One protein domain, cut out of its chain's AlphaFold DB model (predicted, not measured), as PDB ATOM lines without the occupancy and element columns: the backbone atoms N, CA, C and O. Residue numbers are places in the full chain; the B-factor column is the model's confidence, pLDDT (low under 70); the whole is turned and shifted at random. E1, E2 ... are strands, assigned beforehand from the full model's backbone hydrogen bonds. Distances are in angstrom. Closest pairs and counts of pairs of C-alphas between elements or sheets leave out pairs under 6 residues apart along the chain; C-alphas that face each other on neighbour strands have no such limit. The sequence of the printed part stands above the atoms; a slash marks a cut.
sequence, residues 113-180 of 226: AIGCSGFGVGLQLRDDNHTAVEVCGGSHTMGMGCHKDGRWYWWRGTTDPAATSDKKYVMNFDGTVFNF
ATOM      1  N   ALA A 113     165.522 233.545 228.243       82.75
ATOM      2  CA  ALA A 113     166.498 233.415 229.329       82.75
ATOM      3  C   ALA A 113     165.828 233.218 230.703       82.75
ATOM      4  O   ALA A 113     165.640 234.167 231.458       82.75
ATOM      5  N   ILE A 114     165.442 231.981 231.015       89.19
ATOM      6  CA  ILE A 114     164.869 231.601 232.324       89.19
ATOM      7  C   ILE A 114     165.639 230.465 233.010       89.19
ATOM      8  O   ILE A 114     165.254 230.033 234.093       89.19
ATOM      9  N   GLY A 115     166.699 229.954 232.380       90.12
ATOM     10  CA  GLY A 115     167.616 228.993 232.984       90.12
ATOM     11  C   GLY A 115     168.687 229.666 233.849       90.12
ATOM     12  O   GLY A 115     168.815 230.892 233.870       90.12
ATOM     13  N   CYS A 116     169.493 228.845 234.534       90.50
ATOM     14  CA  CYS A 116     170.675 229.304 235.275       90.50
ATOM     15  C   CYS A 116     171.570 230.175 234.375       90.50
ATOM     16  O   CYS A 116     171.651 229.924 233.177       90.50
ATOM     17  N   SER A 117     172.199 231.222 234.907       92.44
ATOM     18  CA  SER A 117     173.105 232.106 234.147       92.44
ATOM     19  C   SER A 117     172.538 232.653 232.818       92.44
ATOM     20  O   SER A 117     173.299 232.958 231.902       92.44
ATOM     21  N   GLY A 118     171.209 232.768 232.687       88.88
ATOM     22  CA  GLY A 118     170.549 233.297 231.490       88.88
ATOM     23  C   GLY A 118     170.366 232.300 230.337       88.88
ATOM     24  O   GLY A 118     170.026 232.722 229.231       88.88
ATOM     25  N   PHE A 119     170.554 230.992 230.555       90.94
ATOM     26  CA  PHE A 119     170.338 229.984 229.509       90.94
ATOM     27  C   PHE A 119     168.895 229.984 228.975       90.94
ATOM     28  O   PHE A 119     167.916 230.111 229.719       90.94
ATOM     29  N   GLY A 120     168.773 229.791 227.659       91.94
ATOM     30  CA  GLY A 120     167.498 229.600 226.983       91.94
ATOM     31  C   GLY A 120     166.874 228.244 227.314       91.94
ATOM     32  O   GLY A 120     167.506 227.216 227.085       91.94
ATOM     33  N   VAL A 121     165.623 228.214 227.782       92.62
ATOM     34  CA  VAL A 121     164.901 226.952 228.049       92.62
ATOM     35  C   VAL A 121     163.892 226.680 226.933       92.62
ATOM     36  O   VAL A 121     163.051 227.525 226.637       92.62
ATOM     37  N   GLY A 122     164.010 225.518 226.279       92.12
ATOM     38  CA  GLY A 122     163.137 225.117 225.168       92.12
ATOM     39  C   GLY A 122     161.864 224.419 225.638       92.12
ATOM     40  O   GLY A 122     160.768 224.827 225.270       92.12
ATOM     41  N   LEU A 123     162.007 223.380 226.466       92.69
ATOM     42  CA  LEU A 123     160.893 222.699 227.124       92.69
ATOM     43  C   LEU A 123     160.864 223.117 228.586       92.69
ATOM     44  O   LEU A 123     161.860 222.954 229.289       92.69
ATOM     45  N   GLN A 124     159.714 223.597 229.044       91.69
ATOM     46  CA  GLN A 124     159.486 223.839 230.454       91.69
ATOM     47  C   GLN A 124     158.217 223.142 230.924       91.69
ATOM     48  O   GLN A 124     157.138 223.375 230.388       91.69
ATOM     49  N   LEU A 125     158.379 222.306 231.941       93.69
ATOM     50  CA  LEU A 125     157.309 221.609 232.638       93.69
ATOM     51  C   LEU A 125     157.183 222.296 234.000       93.69
ATOM     52  O   LEU A 125     158.193 222.457 234.688       93.69
ATOM     53  N   ARG A 126     155.996 222.814 234.334       92.75
ATOM     54  CA  ARG A 126     155.752 223.569 235.573       92.75
ATOM     55  C   ARG A 126     154.481 223.081 236.243       92.75
ATOM     56  O   ARG A 126     153.458 222.946 235.581       92.75
ATOM     57  N   ASP A 127     154.582 222.884 237.544       95.75
ATOM     58  CA  ASP A 127     153.483 222.631 238.466       95.75
ATOM     59  C   ASP A 127     153.912 223.135 239.854       95.75
ATOM     60  O   ASP A 127     155.112 223.144 240.148       95.75
ATOM     61  N   ASP A 128     152.964 223.558 240.693       95.12
ATOM     62  CA  ASP A 128     153.261 224.083 242.038       95.12
ATOM     63  C   ASP A 128     153.592 222.972 243.056       95.12
ATOM     64  O   ASP A 128     154.088 223.252 244.148       95.12
ATOM     65  N   ASN A 129     153.325 221.706 242.723       95.56
ATOM     66  CA  ASN A 129     153.603 220.556 243.576       95.56
ATOM     67  C   ASN A 129     154.729 219.689 242.995       95.56
ATOM     68  O   ASN A 129     155.817 219.622 243.554       95.56
ATOM     69  N   HIS A 130     154.507 219.002 241.881       94.19
ATOM     70  CA  HIS A 130     155.553 218.189 241.260       94.19
ATOM     71  C   HIS A 130     155.322 218.070 239.762       94.19
ATOM     72  O   HIS A 130     154.195 217.969 239.291       94.19
ATOM     73  N   THR A 131     156.408 218.054 238.994       97.19
ATOM     74  CA  THR A 131     156.334 217.956 237.535       97.19
ATOM     75  C   THR A 131     157.404 217.022 236.997       97.19
ATOM     76  O   THR A 131     158.452 216.822 237.617       97.19
ATOM     77  N   ALA A 132     157.118 216.408 235.855       96.62
ATOM     78  CA  ALA A 132     157.850 215.250 235.382       96.62
ATOM     79  C   ALA A 132     157.787 215.090 233.869       96.62
ATOM     80  O   ALA A 132     156.838 215.524 233.217       96.62
ATOM     81  N   VAL A 133     158.773 214.372 233.342       96.69
ATOM     82  CA  VAL A 133     158.723 213.761 232.017       96.69
ATOM     83  C   VAL A 133     158.794 212.247 232.169       96.69
ATOM     84  O   VAL A 133     159.561 211.728 232.984       96.69
ATOM     85  N   GLU A 134     158.010 211.531 231.370       96.19
ATOM     86  CA  GLU A 134     158.008 210.074 231.345       96.19
ATOM     87  C   GLU A 134     158.024 209.561 229.906       96.19
ATOM     88  O   GLU A 134     157.333 210.081 229.029       96.19
ATOM     89  N   VAL A 135     158.830 208.528 229.673       97.06
ATOM     90  CA  VAL A 135     158.810 207.745 228.440       97.06
ATOM     91  C   VAL A 135     158.130 206.420 228.741       97.06
ATOM     92  O   VAL A 135     158.554 205.690 229.637       97.06
ATOM     93  N   CYS A 136     157.100 206.102 227.961       96.12
ATOM     94  CA  CYS A 136     156.338 204.868 228.075       96.12
ATOM     95  C   CYS A 136     156.512 204.011 226.815       96.12
ATOM     96  O   CYS A 136     156.216 204.455 225.707       96.12
ATOM     97  N   GLY A 137     156.979 202.774 226.990       95.50
ATOM     98  CA  GLY A 137     157.062 201.753 225.946       95.50
ATOM     99  C   GLY A 137     156.159 200.573 226.294       95.50
ATOM    100  O   GLY A 137     156.488 199.770 227.170       95.50
ATOM    101  N   GLY A 138     155.009 200.464 225.624       95.31
ATOM    102  CA  GLY A 138     153.970 199.508 226.018       95.31
ATOM    103  C   GLY A 138     153.499 199.795 227.444       95.31
ATOM    104  O   GLY A 138     153.019 200.890 227.710       95.31
ATOM    105  N   SER A 139     153.684 198.833 228.351       95.50
ATOM    106  CA  SER A 139     153.354 198.966 229.778       95.50
ATOM    107  C   SER A 139     154.512 199.412 230.683       95.50
ATOM    108  O   SER A 139     154.339 199.532 231.895       95.50
ATOM    109  N   HIS A 140     155.704 199.627 230.124       95.94
ATOM    110  CA  HIS A 140     156.905 199.938 230.895       95.94
ATOM    111  C   HIS A 140     157.202 201.428 230.829       95.94
ATOM    112  O   HIS A 140     157.140 202.019 229.748       95.94
ATOM    113  N   THR A 141     157.597 202.020 231.954       96.19
ATOM    114  CA  THR A 141     157.975 203.435 231.991       96.19
ATOM    115  C   THR A 141     159.339 203.670 232.614       96.19
ATOM    116  O   THR A 141     159.791 202.923 233.485       96.19
ATOM    117  N   MET A 142     159.986 204.739 232.158       96.88
ATOM    118  CA  MET A 142     161.102 205.391 232.833       96.88
ATOM    119  C   MET A 142     160.789 206.883 232.865       96.88
ATOM    120  O   MET A 142     160.563 207.492 231.816       96.88
ATOM    121  N   GLY A 143     160.778 207.466 234.058       96.38
ATOM    122  CA  GLY A 143     160.482 208.881 234.239       96.38
ATOM    123  C   GLY A 143     161.477 209.574 235.151       96.38
ATOM    124  O   GLY A 143     162.226 208.933 235.896       96.38
ATOM    125  N   MET A 144     161.489 210.900 235.055       96.94
ATOM    126  CA  MET A 144     162.214 211.780 235.959       96.94
ATOM    127  C   MET A 144     161.377 213.014 236.274       96.94
ATOM    128  O   MET A 144     160.651 213.516 235.413       96.94
ATOM    129  N   GLY A 145     161.489 213.519 237.495       96.44
ATOM    130  CA  GLY A 145     160.693 214.656 237.932       96.44
ATOM    131  C   GLY A 145     161.300 215.401 239.103       96.44
ATOM    132  O   GLY A 145     162.114 214.859 239.851       96.44
ATOM    133  N   CYS A 146     160.873 216.650 239.236       96.44
ATOM    134  CA  CYS A 146     161.179 217.510 240.365       96.44
ATOM    135  C   CYS A 146     159.987 217.501 241.323       96.44
ATOM    136  O   CYS A 146     158.841 217.698 240.907       96.44
ATOM    137  N   HIS A 147     160.262 217.282 242.601       95.38
ATOM    138  CA  HIS A 147     159.282 217.332 243.677       95.38
ATOM    139  C   HIS A 147     159.270 218.726 244.331       95.38
ATOM    140  O   HIS A 147     160.240 219.479 244.215       95.38
ATOM    141  N   LYS A 148     158.187 219.081 245.033       95.69
ATOM    142  CA  LYS A 148     158.005 220.398 245.682       95.69
ATOM    143  C   LYS A 148     159.080 220.771 246.698       95.69
ATOM    144  O   LYS A 148     159.236 221.942 247.016       95.69
ATOM    145  N   ASP A 149     159.788 219.788 247.247       93.44
ATOM    146  CA  ASP A 149     160.895 219.998 248.189       93.44
ATOM    147  C   ASP A 149     162.241 220.236 247.478       93.44
ATOM    148  O   ASP A 149     163.275 220.315 248.134       93.44
ATOM    149  N   GLY A 150     162.237 220.354 246.144       93.69
ATOM    150  CA  GLY A 150     163.420 220.591 245.316       93.69
ATOM    151  C   GLY A 150     164.199 219.324 244.964       93.69
ATOM    152  O   GLY A 150     165.144 219.389 244.173       93.69
ATOM    153  N   ARG A 151     163.805 218.165 245.505       95.00
ATOM    154  CA  ARG A 151     164.447 216.892 245.181       95.00
ATOM    155  C   ARG A 151     164.061 216.429 243.787       95.00
ATOM    156  O   ARG A 151     162.911 216.555 243.363       95.00
ATOM    157  N   TRP A 152     165.016 215.823 243.101       97.44
ATOM    158  CA  TRP A 152     164.766 215.135 241.844       97.44
ATOM    159  C   TRP A 152     164.668 213.639 242.073       97.44
ATOM    160  O   TRP A 152     165.457 213.071 242.824       97.44
ATOM    161  N   TYR A 153     163.721 212.999 241.401       95.56
ATOM    162  CA  TYR A 153     163.504 211.560 241.465       95.56
ATOM    163  C   TYR A 153     163.505 210.964 240.064       95.56
ATOM    164  O   TYR A 153     162.997 211.570 239.122       95.56
ATOM    165  N   TRP A 154     164.022 209.744 239.954       96.12
ATOM    166  CA  TRP A 154     163.890 208.886 238.782       96.12
ATOM    167  C   TRP A 154     163.149 207.620 239.188       96.12
ATOM    168  O   TRP A 154     163.411 207.063 240.258       96.12
ATOM    169  N   TRP A 155     162.245 207.139 238.341       95.25
ATOM    170  CA  TRP A 155     161.445 205.943 238.611       95.25
ATOM    171  C   TRP A 155     161.306 205.039 237.397       95.25
ATOM    172  O   TRP A 155     161.523 205.451 236.257       95.25
ATOM    173  N   ARG A 156     160.894 203.797 237.669       94.88
ATOM    174  CA  ARG A 156     160.439 202.837 236.659       94.88
ATOM    175  C   ARG A 156     159.083 202.239 237.010       94.88
ATOM    176  O   ARG A 156     158.769 202.114 238.192       94.88
ATOM    177  N   GLY A 157     158.335 201.853 235.978       94.88
ATOM    178  CA  GLY A 157     157.130 201.020 236.044       94.88
ATOM    179  C   GLY A 157     157.197 199.865 235.044       94.88
ATOM    180  O   GLY A 157     157.973 199.931 234.085       94.88
ATOM    181  N   THR A 158     156.423 198.805 235.267       93.94
ATOM    182  CA  THR A 158     156.527 197.556 234.487       93.94
ATOM    183  C   THR A 158     155.213 197.034 233.922       93.94
ATOM    184  O   THR A 158     155.247 196.276 232.955       93.94
ATOM    185  N   THR A 159     154.065 197.386 234.500       94.19
ATOM    186  CA  THR A 159     152.800 196.708 234.164       94.19
ATOM    187  C   THR A 159     151.684 197.656 233.744       94.19
ATOM    188  O   THR A 159     150.929 197.326 232.827       94.19
ATOM    189  N   ASP A 160     151.599 198.840 234.343       94.62
ATOM    190  CA  ASP A 160     150.581 199.831 233.994       94.62
ATOM    191  C   ASP A 160     151.166 201.243 234.106       94.62
ATOM    192  O   ASP A 160     151.406 201.710 235.221       94.62
ATOM    193  N   PRO A 161     151.391 201.959 232.990       92.88
ATOM    194  CA  PRO A 161     151.990 203.289 233.003       92.88
ATOM    195  C   PRO A 161     151.133 204.333 233.729       92.88
ATOM    196  O   PRO A 161     151.694 205.272 234.282       92.88
ATOM    197  N   ALA A 162     149.812 204.149 233.815       92.81
ATOM    198  CA  ALA A 162     148.917 205.086 234.491       92.81
ATOM    199  C   ALA A 162     148.857 204.882 236.018       92.81
ATOM    200  O   ALA A 162     148.493 205.800 236.753       92.81
ATOM    201  N   ALA A 163     149.224 203.698 236.519       94.44
ATOM    202  CA  ALA A 163     149.166 203.387 237.944       94.44
ATOM    203  C   ALA A 163     150.435 203.838 238.686       94.44
ATOM    204  O   ALA A 163     151.537 203.334 238.442       94.44
ATOM    205  N   THR A 164     150.281 204.725 239.675       93.19
ATOM    206  CA  THR A 164     151.380 205.164 240.557       93.19
ATOM    207  C   THR A 164     151.907 204.034 241.444       93.19
ATOM    208  O   THR A 164     153.092 204.000 241.759       93.19
ATOM    209  N   SER A 165     151.060 203.066 241.806       93.75
ATOM    210  CA  SER A 165     151.437 201.894 242.607       93.75
ATOM    211  C   SER A 165     152.461 200.986 241.915       93.75
ATOM    212  O   SER A 165     153.269 200.356 242.605       93.75
ATOM    213  N   ASP A 166     152.452 200.953 240.576       93.88
ATOM    214  CA  ASP A 166     153.415 200.234 239.727       93.88
ATOM    215  C   ASP A 166     154.763 200.973 239.621       93.88
ATOM    216  O   ASP A 166     155.785 200.365 239.314       93.88
ATOM    217  N   LYS A 167     154.803 202.276 239.926       94.31
ATOM    218  CA  LYS A 167     156.027 203.081 239.846       94.31
ATOM    219  C   LYS A 167     156.845 202.959 241.133       94.31
ATOM    220  O   LYS A 167     156.307 202.991 242.244       94.31
ATOM    221  N   LYS A 168     158.168 202.833 240.991       92.44
ATOM    222  CA  LYS A 168     159.130 202.825 242.109       92.44
ATOM    223  C   LYS A 168     160.307 203.742 241.812       92.44
ATOM    224  O   LYS A 168     160.874 203.670 240.721       92.44
ATOM    225  N   TYR A 169     160.689 204.566 242.789       92.31
ATOM    226  CA  TYR A 169     161.915 205.355 242.704       92.31
ATOM    227  C   TYR A 169     163.127 204.430 242.662       92.31
ATOM    228  O   TYR A 169     163.230 203.483 243.440       92.31
ATOM    229  N   VAL A 170     164.036 204.712 241.738       90.94
ATOM    230  CA  VAL A 170     165.296 203.978 241.563       90.94
ATOM    231  C   VAL A 170     166.510 204.851 241.862       90.94
ATOM    232  O   VAL A 170     167.616 204.338 241.953       90.94
ATOM    233  N   MET A 171     166.312 206.167 241.975       92.06
ATOM    234  CA  MET A 171     167.350 207.147 242.271       92.06
ATOM    235  C   MET A 171     166.707 208.472 242.693       92.06
ATOM    236  O   MET A 171     165.621 208.815 242.214       92.06
ATOM    237  N   ASN A 172     167.381 209.230 243.553       93.31
ATOM    238  CA  ASN A 172     167.038 210.615 243.848       93.31
ATOM    239  C   ASN A 172     168.281 211.518 243.906       93.31
ATOM    240  O   ASN A 172     169.399 211.037 244.063       93.31
ATOM    241  N   PHE A 173     168.070 212.823 243.760       95.94
ATOM    242  CA  PHE A 173     169.043 213.878 244.020       95.94
ATOM    243  C   PHE A 173     168.422 214.870 244.988       95.94
ATOM    244  O   PHE A 173     167.367 215.433 244.693       95.94
ATOM    245  N   ASP A 174     169.056 215.090 246.134       92.19
ATOM    246  CA  ASP A 174     168.496 215.949 247.180       92.19
ATOM    247  C   ASP A 174     168.905 217.426 247.083       92.19
ATOM    248  O   ASP A 174     168.573 218.219 247.961       92.19
ATOM    249  N   GLY A 175     169.619 217.792 246.015       92.06
ATOM    250  CA  GLY A 175     170.272 219.092 245.867       92.06
ATOM    251  C   GLY A 175     171.769 219.052 246.180       92.06
ATOM    252  O   GLY A 175     172.487 219.972 245.794       92.06
ATOM    253  N   THR A 176     172.252 217.980 246.818       91.94
ATOM    254  CA  THR A 176     173.659 217.804 247.202       91.94
ATOM    255  C   THR A 176     174.242 216.469 246.745       91.94
ATOM    256  O   THR A 176     175.329 216.451 246.170       91.94
ATOM    257  N   VAL A 177     173.518 215.358 246.929       87.56
ATOM    258  CA  VAL A 177     173.992 214.003 246.623       87.56
ATOM    259  C   VAL A 177     172.977 213.216 245.805       87.56
ATOM    260  O   VAL A 177     171.765 213.398 245.926       87.56
ATOM    261  N   PHE A 178     173.495 212.327 244.956       90.00
ATOM    262  CA  PHE A 178     172.701 211.335 244.245       90.00
ATOM    263  C   PHE A 178     172.625 210.042 245.060       90.00
ATOM    264  O   PHE A 178     173.648 209.396 245.280       90.00
ATOM    265  N   ASN A 179     171.417 209.636 245.452       86.12
ATOM    266  CA  ASN A 179     171.171 208.375 246.146       86.12
ATOM    267  C   ASN A 179     170.505 207.387 245.185       86.12
ATOM    268  O   ASN A 179     169.438 207.672 244.648       86.12
ATOM    269  N   PHE A 180     171.082 206.202 244.994       81.56
ATOM    270  CA  PHE A 180     170.552 205.163 244.092       81.56
ATOM    271  C   PHE A 180     169.517 204.231 244.769       81.56
ATOM    272  O   PHE A 180     169.205 203.150 244.271       81.56
TER     273      PHE A 180
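AT A GLANCE: This is residues 113 to 180 of the 226 residues of an uncharacterized protein of Muribaculaceae bacterium (UniProt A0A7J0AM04). Little regular structure surrounds one twisted sheet of four strands, E1 to E4, joined as successive hairpins; a long tail, residues 113 to 130, leads into E1 from beyond one end of the sheet. The 68 printed residues hold no named helix; the class is all strand, with 26 residues in named strands. The sheet is an antiparallel meander, each strand the neighbour of the one before, in order E1 E2 E3 E4. The whole is only just loose, close to compact, with a radius of gyration of the C-alphas of 13.6 A, and spans 41 by 26 by 19 A.

IN THESE COORDINATES: Find C-alpha 131 at (156.334, 217.956, 237.535), where E1, residues 131 to 137, begins its 19.9 A. E2, residues 140 to 146, covers 20.4 A; E3, residues 152 to 157, 17.1 A. E4, residues 168 to 173, runs 15.0 A to C-alpha 173 at (169.043, 213.878, 244.020).

HOW THE PARTS SIT: Look between inner strands E2 and E3, antiparallel at 166 degrees: N 143 and O 155 are 3.1 A apart, within hydrogen-bond range. Edge strand E1 is antiparallel to E2 at 167 degrees, with N 133 and O 144 at 2.9 A, within that range. Edge strand E4 is antiparallel to E3 at 161 degrees, with N 154 and O 171 at 2.9 A, also within range. E1 and E4 are apart. Residues 172 to 173 of E4 also pair antiparallel with residues 178 to 179.

THE WHOLE: The farthest C-alphas, Ser 117 and Thr 159, are 40.8 A apart. The printed part has no cut, no link between the strands is long, and no printed residue is under 70 in pLDDT.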